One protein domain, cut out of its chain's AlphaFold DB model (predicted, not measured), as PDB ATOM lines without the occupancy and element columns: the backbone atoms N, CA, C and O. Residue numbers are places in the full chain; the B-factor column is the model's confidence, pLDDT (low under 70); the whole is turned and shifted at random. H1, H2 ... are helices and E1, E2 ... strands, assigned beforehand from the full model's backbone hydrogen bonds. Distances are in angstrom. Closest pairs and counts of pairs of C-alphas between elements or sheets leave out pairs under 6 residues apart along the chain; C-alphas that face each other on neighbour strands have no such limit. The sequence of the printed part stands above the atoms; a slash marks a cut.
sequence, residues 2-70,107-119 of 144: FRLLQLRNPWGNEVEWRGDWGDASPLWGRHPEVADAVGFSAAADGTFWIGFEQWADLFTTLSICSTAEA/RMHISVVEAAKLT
ATOM      1  N   PHE A   2     133.745 167.135 109.173       84.31
ATOM      2  CA  PHE A   2     133.887 166.857 110.605       84.31
ATOM      3  C   PHE A   2     134.295 165.395 110.848       84.31
ATOM      4  O   PHE A   2     133.789 164.491 110.191       84.31
ATOM      5  N   ARG A   3     135.222 165.157 111.785       87.19
ATOM      6  CA  ARG A   3     135.595 163.808 112.244       87.19
ATOM      7  C   ARG A   3     134.997 163.597 113.624       87.19
ATOM      8  O   ARG A   3     135.475 164.203 114.581       87.19
ATOM      9  N   LEU A   4     133.959 162.776 113.697       89.62
ATOM     10  CA  LEU A   4     133.208 162.523 114.921       89.62
ATOM     11  C   LEU A   4     133.336 161.060 115.336       89.62
ATOM     12  O   LEU A   4     133.476 160.173 114.494       89.62
ATOM     13  N   LEU A   5     133.283 160.824 116.642       88.62
ATOM     14  CA  LEU A   5     133.264 159.502 117.253       88.62
ATOM     15  C   LEU A   5     132.013 159.375 118.119       88.62
ATOM     16  O   LEU A   5     131.755 160.258 118.935       88.62
ATOM     17  N   GLN A   6     131.283 158.268 117.974       88.69
ATOM     18  CA  GLN A   6     130.211 157.896 118.892       88.69
ATOM     19  C   GLN A   6     130.772 156.986 119.984       88.69
ATOM     20  O   GLN A   6     131.376 155.946 119.712       88.69
ATOM     21  N   LEU A   7     130.576 157.381 121.233       86.31
ATOM     22  CA  LEU A   7     131.114 156.715 122.408       86.31
ATOM     23  C   LEU A   7     129.985 156.354 123.366       86.31
ATOM     24  O   LEU A   7     128.955 157.014 123.382       86.31
ATOM     25  N   ARG A   8     130.179 155.311 124.179       86.12
ATOM     26  CA  ARG A   8     129.212 154.903 125.205       86.12
ATOM     27  C   ARG A   8     129.868 154.807 126.573       86.12
ATOM     28  O   ARG A   8     130.878 154.118 126.730       86.12
ATOM     29  N   ASN A   9     129.254 155.440 127.564       83.19
ATOM     30  CA  ASN A   9     129.597 155.301 128.970       83.19
ATOM     31  C   ASN A   9     128.822 154.121 129.600       83.19
ATOM     32  O   ASN A   9     127.598 154.172 129.701       83.19
ATOM     33  N   PRO A  10     129.493 153.042 130.044       77.38
ATOM     34  CA  PRO A  10     128.825 151.890 130.649       77.38
ATOM     35  C   PRO A  10     128.434 152.078 132.126       77.38
ATOM     36  O   PRO A  10     127.722 151.224 132.648       77.38
ATOM     37  N   TRP A  11     128.886 153.138 132.816       71.62
ATOM     38  CA  TRP A  11     128.594 153.361 134.249       71.62
ATOM     39  C   TRP A  11     127.292 154.125 134.525       71.62
ATOM     40  O   TRP A  11     127.037 154.472 135.674       71.62
ATOM     41  N   GLY A  12     126.450 154.329 133.511       60.91
ATOM     42  CA  GLY A  12     125.116 154.909 133.657       60.91
ATOM     43  C   GLY A  12     124.932 156.217 132.894       60.91
ATOM     44  O   GLY A  12     125.880 156.788 132.355       60.91
ATOM     45  N   ASN A  13     123.683 156.676 132.869       65.75
ATOM     46  CA  ASN A  13     123.210 157.762 132.003       65.75
ATOM     47  C   ASN A  13     123.267 159.137 132.694       65.75
ATOM     48  O   ASN A  13     122.764 160.119 132.170       65.75
ATOM     49  N   GLU A  14     123.837 159.215 133.899       65.81
ATOM     50  CA  GLU A  14     123.811 160.435 134.720       65.81
ATOM     51  C   GLU A  14     124.882 161.459 134.309       65.81
ATOM     52  O   GLU A  14     124.776 162.640 134.641       65.81
ATOM     53  N   VAL A  15     125.926 161.017 133.595       67.88
ATOM     54  CA  VAL A  15     127.044 161.868 133.165       67.88
ATOM     55  C   VAL A  15     127.174 161.814 131.648       67.88
ATOM     56  O   VAL A  15     127.869 160.959 131.094       67.88
ATOM     57  N   GLU A  16     126.490 162.751 131.000       76.31
ATOM     58  CA  GLU A  16     126.550 162.999 129.559       76.31
ATOM     59  C   GLU A  16     127.703 163.949 129.204       76.31
ATOM     60  O   GLU A  16     128.160 164.770 130.013       76.31
ATOM     61  N   TRP A  17     128.191 163.835 127.969       83.50
ATOM     62  CA  TRP A  17     129.250 164.693 127.449       83.50
ATOM     63  C   TRP A  17     128.739 166.121 127.229       83.50
ATOM     64  O   TRP A  17     127.756 166.347 126.531       83.50
ATOM     65  N   ARG A  18     129.431 167.103 127.819       82.31
ATOM     66  CA  ARG A  18     129.046 168.529 127.775       82.31
ATOM     67  C   ARG A  18     129.859 169.369 126.787       82.31
ATOM     68  O   ARG A  18     129.692 170.584 126.757       82.31
ATOM     69  N   GLY A  19     130.777 168.754 126.046       85.06
ATOM     70  CA  GLY A  19     131.603 169.460 125.070       85.06
ATOM     71  C   GLY A  19     130.947 169.553 123.697       85.06
ATOM     72  O   GLY A  19     129.758 169.273 123.520       85.06
ATOM     73  N   ASP A  20     131.748 169.930 122.706       86.94
ATOM     74  CA  ASP A  20     131.314 169.976 121.311       86.94
ATOM     75  C   ASP A  20     130.748 168.621 120.875       86.94
ATOM     76  O   ASP A  20     131.301 167.569 121.215       86.94
ATOM     77  N   TRP A  21     129.635 168.672 120.137       87.94
ATOM     78  CA  TRP A  21     128.869 167.508 119.676       87.94
ATOM     79  C   TRP A  21     128.242 166.650 120.788       87.94
ATOM     80  O   TRP A  21     127.652 165.618 120.497       87.94
ATOM     81  N   GLY A  22     128.266 167.089 122.051       86.69
ATOM     82  CA  GLY A  22     127.413 166.508 123.094       86.69
ATOM     83  C   GLY A  22     125.922 166.726 122.818       86.69
ATOM     84  O   GLY A  22     125.557 167.544 121.972       86.69
ATOM     85  N   ASP A  23     125.047 166.039 123.548       84.81
ATOM     86  CA  ASP A  23     123.600 166.036 123.263       84.81
ATOM     87  C   ASP A  23     122.954 167.425 123.380       84.81
ATOM     88  O   ASP A  23     122.028 167.760 122.644       84.81
ATOM     89  N   ALA A  24     123.496 168.275 124.256       84.44
ATOM     90  CA  ALA A  24     123.073 169.664 124.436       84.44
ATOM     91  C   ALA A  24     123.865 170.674 123.576       84.44
ATOM     92  O   ALA A  24     123.749 171.885 123.778       84.44
ATOM     93  N   SER A  25     124.721 170.213 122.656       87.62
ATOM     94  CA  SER A  25     125.594 171.101 121.885       87.62
ATOM     95  C   SER A  25     124.800 171.900 120.842       87.62
ATOM     96  O   SER A  25     124.086 171.314 120.026       87.62
ATOM     97  N   PRO A  26     124.973 173.234 120.762       87.62
ATOM     98  CA  PRO A  26     124.332 174.048 119.730       87.62
ATOM     99  C   PRO A  26     124.882 173.769 118.322       87.62
ATOM    100  O   PRO A  26     124.308 174.236 117.339       87.62
ATOM    101  N   LEU A  27     125.993 173.027 118.207       88.12
ATOM    102  CA  LEU A  27     126.592 172.655 116.925       88.12
ATOM    103  C   LEU A  27     125.660 171.787 116.080       88.12
ATOM    104  O   LEU A  27     125.643 171.955 114.865       88.12
ATOM    105  N   TRP A  28     124.817 170.962 116.707       88.12
ATOM    106  CA  TRP A  28     123.804 170.177 115.999       88.12
ATOM    107  C   TRP A  28     122.802 171.051 115.243       88.12
ATOM    108  O   TRP A  28     122.445 170.742 114.114       88.12
ATOM    109  N   GLY A  29     122.401 172.185 115.827       85.31
ATOM    110  CA  GLY A  29     121.502 173.138 115.170       85.31
ATOM    111  C   GLY A  29     122.184 173.982 114.090       85.31
ATOM    112  O   GLY A  29     121.519 174.462 113.177       85.31
ATOM    113  N   ARG A  30     123.507 174.171 114.178       89.25
ATOM    114  CA  ARG A  30     124.296 174.880 113.153       89.25
ATOM    115  C   ARG A  30     124.645 173.995 111.960       89.25
ATOM    116  O   ARG A  30     124.883 174.526 110.882       89.25
ATOM    117  N   HIS A  31     124.679 172.683 112.179       88.31
ATOM    118  CA  HIS A  31     125.075 171.674 111.205       88.31
ATOM    119  C   HIS A  31     124.059 170.519 111.154       88.31
ATOM    120  O   HIS A  31     124.403 169.382 111.504       88.31
ATOM    121  N   PRO A  32     122.801 170.783 110.748       86.75
ATOM    122  CA  PRO A  32     121.775 169.744 110.643       86.75
ATOM    123  C   PRO A  32     122.176 168.622 109.673       86.75
ATOM    124  O   PRO A  32     121.864 167.460 109.909       86.75
ATOM    125  N   GLU A  33     122.968 168.932 108.642       87.06
ATOM    126  CA  GLU A  33     123.505 167.954 107.695       87.06
ATOM    127  C   GLU A  33     124.392 166.897 108.365       87.06
ATOM    128  O   GLU A  33     124.453 165.749 107.927       87.06
ATOM    129  N   VAL A  34     125.084 167.279 109.442       87.44
ATOM    130  CA  VAL A  34     125.933 166.368 110.208       87.44
ATOM    131  C   VAL A  34     125.076 165.505 111.121       87.44
ATOM    132  O   VAL A  34     125.332 164.308 111.208       87.44
ATOM    133  N   ALA A  35     124.052 166.088 111.754       85.75
ATOM    134  CA  ALA A  35     123.099 165.360 112.589       85.75
ATOM    135  C   ALA A  35     122.405 164.239 111.801       85.75
ATOM    136  O   ALA A  35     122.380 163.095 112.257       85.75
ATOM    137  N   ASP A  36     121.933 164.545 110.591       86.94
ATOM    138  CA  ASP A  36     121.279 163.574 109.712       86.94
ATOM    139  C   ASP A  36     122.253 162.485 109.244       86.94
ATOM    140  O   ASP A  36     121.927 161.297 109.277       86.94
ATOM    141  N   ALA A  37     123.476 162.864 108.856       86.81
ATOM    142  CA  ALA A  37     124.478 161.916 108.371       86.81
ATOM    143  C   ALA A  37     124.907 160.896 109.437       86.81
ATOM    144  O   ALA A  37     125.205 159.747 109.109       86.81
ATOM    145  N   VAL A  38     124.956 161.312 110.704       84.50
ATOM    146  CA  VAL A  38     125.348 160.441 111.817       84.50
ATOM    147  C   VAL A  38     124.161 159.786 112.526       84.50
ATOM    148  O   VAL A  38     124.368 158.973 113.426       84.50
ATOM    149  N   GLY A  39     122.928 160.117 112.130       84.31
ATOM    150  CA  GLY A  39     121.712 159.635 112.782       84.31
ATOM    151  C   GLY A  39     121.628 160.075 114.244       84.31
ATOM    152  O   GLY A  39     121.324 159.263 115.118       84.31
ATOM    153  N   PHE A  40     121.967 161.337 114.525       83.62
ATOM    154  CA  PHE A  40     121.959 161.875 115.881       83.62
ATOM    155  C   PHE A  40     120.552 161.814 116.493       83.62
ATOM    156  O   PHE A  40     119.576 162.283 115.914       83.62
ATOM    157  N   SER A  41     120.469 161.267 117.704       80.38
ATOM    158  CA  SER A  41     119.268 161.263 118.532       80.38
ATOM    159  C   SER A  41     119.680 161.592 119.958       80.38
ATOM    160  O   SER A  41     120.461 160.850 120.550       80.38
ATOM    161  N   ALA A  42     119.130 162.666 120.519       75.62
ATOM    162  CA  ALA A  42     119.337 163.026 121.916       75.62
ATOM    163  C   ALA A  42     118.572 162.040 122.817       75.62
ATOM    164  O   ALA A  42     117.395 162.238 123.125       75.62
ATOM    165  N   ALA A  43     119.222 160.937 123.183       74.44
ATOM    166  CA  ALA A  43     118.682 159.921 124.072       74.44
ATOM    167  C   ALA A  43     119.590 159.767 125.294       74.44
ATOM    168  O   ALA A  43     120.800 159.628 125.162       74.44
ATOM    169  N   ALA A  44     118.994 159.712 126.483       69.50
ATOM    170  CA  ALA A  44     119.715 159.448 127.726       69.50
ATOM    171  C   ALA A  44     120.030 157.946 127.861       69.50
ATOM    172  O   ALA A  44     119.530 157.275 128.764       69.50
ATOM    173  N   ASP A  45     120.800 157.386 126.926       75.00
ATOM    174  CA  ASP A  45     121.221 155.975 126.884       75.00
ATOM    175  C   ASP A  45     122.715 155.779 127.219       75.00
ATOM    176  O   ASP A  45     123.259 154.665 127.147       75.00
ATOM    177  N   GLY A  46     123.367 156.880 127.609       76.56
ATOM    178  CA  GLY A  46     124.787 156.949 127.923       76.56
ATOM    179  C   GLY A  46     125.682 156.952 126.684       76.56
ATOM    180  O   GLY A  46     126.895 156.780 126.830       76.56
ATOM    181  N   THR A  47     125.126 157.099 125.477       84.81
ATOM    182  CA  THR A  47     125.897 157.360 124.259       84.81
ATOM    183  C   THR A  47     126.079 158.857 124.040       84.81
ATOM    184  O   THR A  47     125.259 159.656 124.460       84.81
ATOM    185  N   PHE A  48     127.200 159.247 123.438       87.25
ATOM    186  CA  PHE A  48     127.479 160.640 123.109       87.25
ATOM    187  C   PHE A  48     128.432 160.743 121.922       87.25
ATOM    188  O   PHE A  48     129.236 159.839 121.671       87.25
ATOM    189  N   TRP A  49     128.375 161.870 121.214       89.50
ATOM    190  CA  TRP A  49     129.320 162.193 120.150       89.50
ATOM    191  C   TRP A  49     130.403 163.151 120.639       89.50
ATOM    192  O   TRP A  49     130.168 164.008 121.487       89.50
ATOM    193  N   ILE A  50     131.606 163.007 120.093       88.50
ATOM    194  CA  ILE A  50     132.740 163.890 120.366       88.50
ATOM    195  C   ILE A  50     133.575 164.085 119.097       88.50
ATOM    196  O   ILE A  50     133.669 163.185 118.258       88.50
ATOM    197  N   GLY A  51     134.206 165.251 118.953       90.44
ATOM    198  CA  GLY A  51     135.199 165.480 117.908       90.44
ATOM    199  C   GLY A  51     136.445 164.611 118.101       90.44
ATOM    200  O   GLY A  51     136.909 164.412 119.220       90.44
ATOM    201  N   PHE A  52     137.023 164.116 117.005       88.25
ATOM    202  CA  PHE A  52     138.226 163.275 117.053       88.25
ATOM    203  C   PHE A  52     139.407 163.956 117.761       88.25
ATOM    204  O   PHE A  52     140.096 163.309 118.542       88.25
ATOM    205  N   GLU A  53     139.620 165.252 117.523       87.62
ATOM    206  CA  GLU A  53     140.704 166.017 118.160       87.62
ATOM    207  C   GLU A  53     140.517 166.086 119.682       87.62
ATOM    208  O   GLU A  53     141.411 165.734 120.442       87.62
ATOM    209  N   GLN A  54     139.304 166.415 120.135       85.19
ATOM    210  CA  GLN A  54     138.977 166.438 121.564       85.19
ATOM    211  C   GLN A  54     139.089 165.051 122.192       85.19
ATOM    212  O   GLN A  54     139.548 164.914 123.323       85.19
ATOM    213  N   TRP A  55     138.703 164.004 121.464       88.06
ATOM    214  CA  TRP A  55     138.916 162.639 121.918       88.06
ATOM    215  C   TRP A  55     140.408 162.315 122.071       88.06
ATOM    216  O   TRP A  55     140.792 161.745 123.090       88.06
ATOM    217  N   ALA A  56     141.251 162.700 121.111       87.75
ATOM    218  CA  ALA A  56     142.691 162.454 121.162       87.75
ATOM    219  C   ALA A  56     143.377 163.183 122.332       87.75
ATOM    220  O   ALA A  56     144.305 162.637 122.927       87.75
ATOM    221  N   ASP A  57     142.884 164.367 122.701       88.75
ATOM    222  CA  ASP A  57     143.394 165.132 123.845       88.75
ATOM    223  C   ASP A  57     142.935 164.561 125.199       88.75
ATOM    224  O   ASP A  57     143.675 164.601 126.185       88.75
ATOM    225  N   LEU A  58     141.713 164.023 125.274       86.19
ATOM    226  CA  LEU A  58     141.113 163.543 126.527       86.19
ATOM    227  C   LEU A  58     141.425 162.073 126.830       86.19
ATOM    228  O   LEU A  58     141.550 161.692 127.999       86.19
ATOM    229  N   PHE A  59     141.530 161.226 125.805       84.62
ATOM    230  CA  PHE A  59     141.699 159.785 125.953       84.62
ATOM    231  C   PHE A  59     143.122 159.353 125.611       84.62
ATOM    232  O   PHE A  59     143.609 159.513 124.501       84.62
ATOM    233  N   THR A  60     143.780 158.702 126.568       84.00
ATOM    234  CA  THR A  60     145.182 158.277 126.422       84.00
ATOM    235  C   THR A  60     145.347 156.856 125.895       84.00
ATOM    236  O   THR A  60     146.429 156.476 125.459       84.00
ATOM    237  N   THR A  61     144.313 156.018 125.998       81.31
ATOM    238  CA  THR A  61     144.402 154.591 125.670       81.31
ATOM    239  C   THR A  61     143.194 154.151 124.858       81.31
ATOM    240  O   THR A  61     142.058 154.283 125.306       81.31
ATOM    241  N   LEU A  62     143.462 153.537 123.705       84.31
ATOM    242  CA  LEU A  62     142.474 152.877 122.858       84.31
ATOM    243  C   LEU A  62     142.753 151.370 122.841       84.31
ATOM    244  O   LEU A  62     143.878 150.939 122.600       84.31
ATOM    245  N   SER A  63     141.734 150.556 123.110       76.44
ATOM    246  CA  SER A  63     141.810 149.095 123.002       76.44
ATOM    247  C   SER A  63     140.843 148.617 121.931       76.44
ATOM    248  O   SER A  63     139.634 148.768 122.080       76.44
ATOM    249  N   ILE A  64     141.380 148.025 120.863       78.62
ATOM    250  CA  ILE A  64     140.594 147.467 119.763       78.62
ATOM    251  C   ILE A  64     140.632 145.947 119.877       78.62
ATOM    252  O   ILE A  64     141.692 145.328 119.780       78.62
ATOM    253  N   CYS A  65     139.465 145.341 120.063       75.69
ATOM    254  CA  CYS A  65     139.299 143.895 120.004       75.69
ATOM    255  C   CYS A  65     138.687 143.537 118.652       75.69
ATOM    256  O   CYS A  65     137.472 143.616 118.486       75.69
ATOM    257  N   SER A  66     139.513 143.145 117.682       69.06
ATOM    258  CA  SER A  66     138.981 142.651 116.414       69.06
ATOM    259  C   SER A  66     138.456 141.225 116.573       69.06
ATOM    260  O   SER A  66     139.182 140.317 116.984       69.06
ATOM    261  N   THR A  67     137.186 141.024 116.233       68.81
ATOM    262  CA  THR A  67     136.563 139.701 116.110       68.81
ATOM    263  C   THR A  67     136.719 139.114 114.709       68.81
ATOM    264  O   THR A  67     136.328 137.970 114.496       68.81
ATOM    265  N   ALA A  68     137.315 139.856 113.766       61.91
ATOM    266  CA  ALA A  68     137.490 139.399 112.397       61.91
ATOM    267  C   ALA A  68     138.388 138.153 112.348       61.91
ATOM    268  O   ALA A  68     139.489 138.127 112.906       61.91
ATOM    269  N   GLU A  69     137.936 137.127 111.626       59.31
ATOM    270  CA  GLU A  69     138.730 135.923 111.347       59.31
ATOM    271  C   GLU A  69     139.928 136.204 110.421       59.31
ATOM    272  O   GLU A  69     140.826 135.378 110.300       59.31
ATOM    273  N   ALA A  70     139.976 137.395 109.812       57.62
ATOM    274  CA  ALA A  70     140.994 137.821 108.853       57.62
ATOM    275  C   ALA A  70     142.394 138.047 109.456       57.62
ATOM    276  O   ALA A  70     143.365 138.204 108.716       57.62
ATOM    277  N   ARG A 107     136.437 149.911 131.286       40.44
ATOM    278  CA  ARG A 107     136.470 149.336 129.936       40.44
ATOM    279  C   ARG A 107     135.527 150.161 129.081       40.44
ATOM    280  O   ARG A 107     134.322 149.945 129.111       40.44
ATOM    281  N   MET A 108     136.084 151.111 128.350       40.16
ATOM    282  CA  MET A 108     135.344 151.842 127.336       40.16
ATOM    283  C   MET A 108     135.337 151.010 126.054       40.16
ATOM    284  O   MET A 108     136.389 150.727 125.484       40.16
ATOM    285  N   HIS A 109     134.156 150.549 125.647       45.47
ATOM    286  CA  HIS A 109     133.974 149.884 124.363       45.47
ATOM    287  C   HIS A 109     133.731 150.964 123.311       45.47
ATOM    288  O   HIS A 109     132.700 151.631 123.332       45.47
ATOM    289  N   ILE A 110     134.712 151.168 122.435       46.72
ATOM    290  CA  ILE A 110     134.654 152.164 121.367       46.72
ATOM    291  C   ILE A 110     134.229 151.424 120.103       46.72
ATOM    292  O   ILE A 110     134.992 150.618 119.571       46.72
ATOM    293  N   SER A 111     133.003 151.669 119.648       39.47
ATOM    294  CA  SER A 111     132.556 151.200 118.336       39.47
ATOM    295  C   SER A 111     132.929 152.285 117.336       39.47
ATOM    296  O   SER A 111     132.325 153.352 117.325       39.47
ATOM    297  N   VAL A 112     133.975 152.050 116.544       40.00
ATOM    298  CA  VAL A 112     134.363 152.985 115.485       40.00
ATOM    299  C   VAL A 112     133.405 152.774 114.318       40.00
ATOM    300  O   VAL A 112     133.542 151.812 113.566       40.00
ATOM    301  N   VAL A 113     132.420 153.657 114.187       39.03
ATOM    302  CA  VAL A 113     131.686 153.847 112.934       39.03
ATOM    303  C   VAL A 113     132.504 154.796 112.066       39.03
ATOM    304  O   VAL A 113     132.760 155.937 112.444       39.03
ATOM    305  N   GLU A 114     132.978 154.311 110.920       34.72
ATOM    306  CA  GLU A 114     133.601 155.168 109.916       34.72
ATOM    307  C   GLU A 114     132.508 156.059 109.313       34.72
ATOM    308  O   GLU A 114     131.706 155.611 108.495       34.72
ATOM    309  N   ALA A 115     132.435 157.319 109.753       38.94
ATOM    310  CA  ALA A 115     131.589 158.319 109.116       38.94
ATOM    311  C   ALA A 115     132.162 158.589 107.719       38.94
ATOM    312  O   ALA A 115     133.215 159.215 107.565       38.94
ATOM    313  N   ALA A 116     131.502 158.024 106.711       35.72
ATOM    314  CA  ALA A 116     131.921 158.056 105.322       35.72
ATOM    315  C   ALA A 116     132.325 159.475 104.882       35.72
ATOM    316  O   ALA A 116     131.551 160.422 104.981       35.72
ATOM    317  N   LYS A 117     133.569 159.584 104.399       34.94
ATOM    318  CA  LYS A 117     134.116 160.591 103.472       34.94
ATOM    319  C   LYS A 117     133.205 161.812 103.233       34.94
ATOM    320  O   LYS A 117     132.510 161.910 102.225       34.94
ATOM    321  N   LEU A 118     133.282 162.793 104.132       39.78
ATOM    322  CA  LEU A 118     132.767 164.140 103.889       39.78
ATOM    323  C   LEU A 118     133.649 164.825 102.837       39.78
ATOM    324  O   LEU A 118     134.621 165.512 103.167       39.78
ATOM    325  N   THR A 119     133.332 164.596 101.567       33.88
ATOM    326  CA  THR A 119     133.872 165.377 100.451       33.88
ATOM    327  C   THR A 119     133.434 166.833 100.659       33.88
ATOM    328  O   THR A 119     132.240 167.060 100.856       33.88
TER     329      THR A 119
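This is residues 2 to 70 and 107 to 119 of the 144 residues of the protein "Hypothetical protein" of Emiliania huxleyi (UniProt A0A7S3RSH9). Little regular structure: two short antiparallel strands, E1 and E2, lie in the middle, with H1 and H2 off to one side, H3 off to the other, and long loops around them. The printed part has 82 residues, 28 of them in named elements, in the order E1, H1, H2, E2, H3, mixed in class. It is compact, radius of gyration of the C-alphas 13.4 A, spanning 40 by 35 by 23 A.

E1, residues 4 to 8, is the antiparallel neighbour of E2, residues 47 to 51, with N 5 and O 50 2.9 A apart, within hydrogen-bond range. H1, residues 27 to 30, is close to but not clearly touching H2, residues 32 to 38; their closest C-alphas, of Trp 28 and Ala 35, are 5.9 A apart. H3, residues 52 to 58, is apart from both; its closest C-alpha pair with E1 is Phe 52 and Leu 4, 5.5 A. In H2 and H3 every O i to N i+4 pair is within hydrogen-bond range; H1 is too short for one.

E1 begins at C-alpha 4 (133.208, 162.523, 114.921) and spans 13.4 A, E2 13.9 A. H3 ends at C-alpha 58 (141.113, 163.543, 126.527).

Residues 71 to 106 are not printed, a gap of 24.4 A between C-alphas 70 and 107. The link E1 to H1 is long. Residues 12 to 15, 44, 66 to 70 and 107 to 119 have pLDDT under 70.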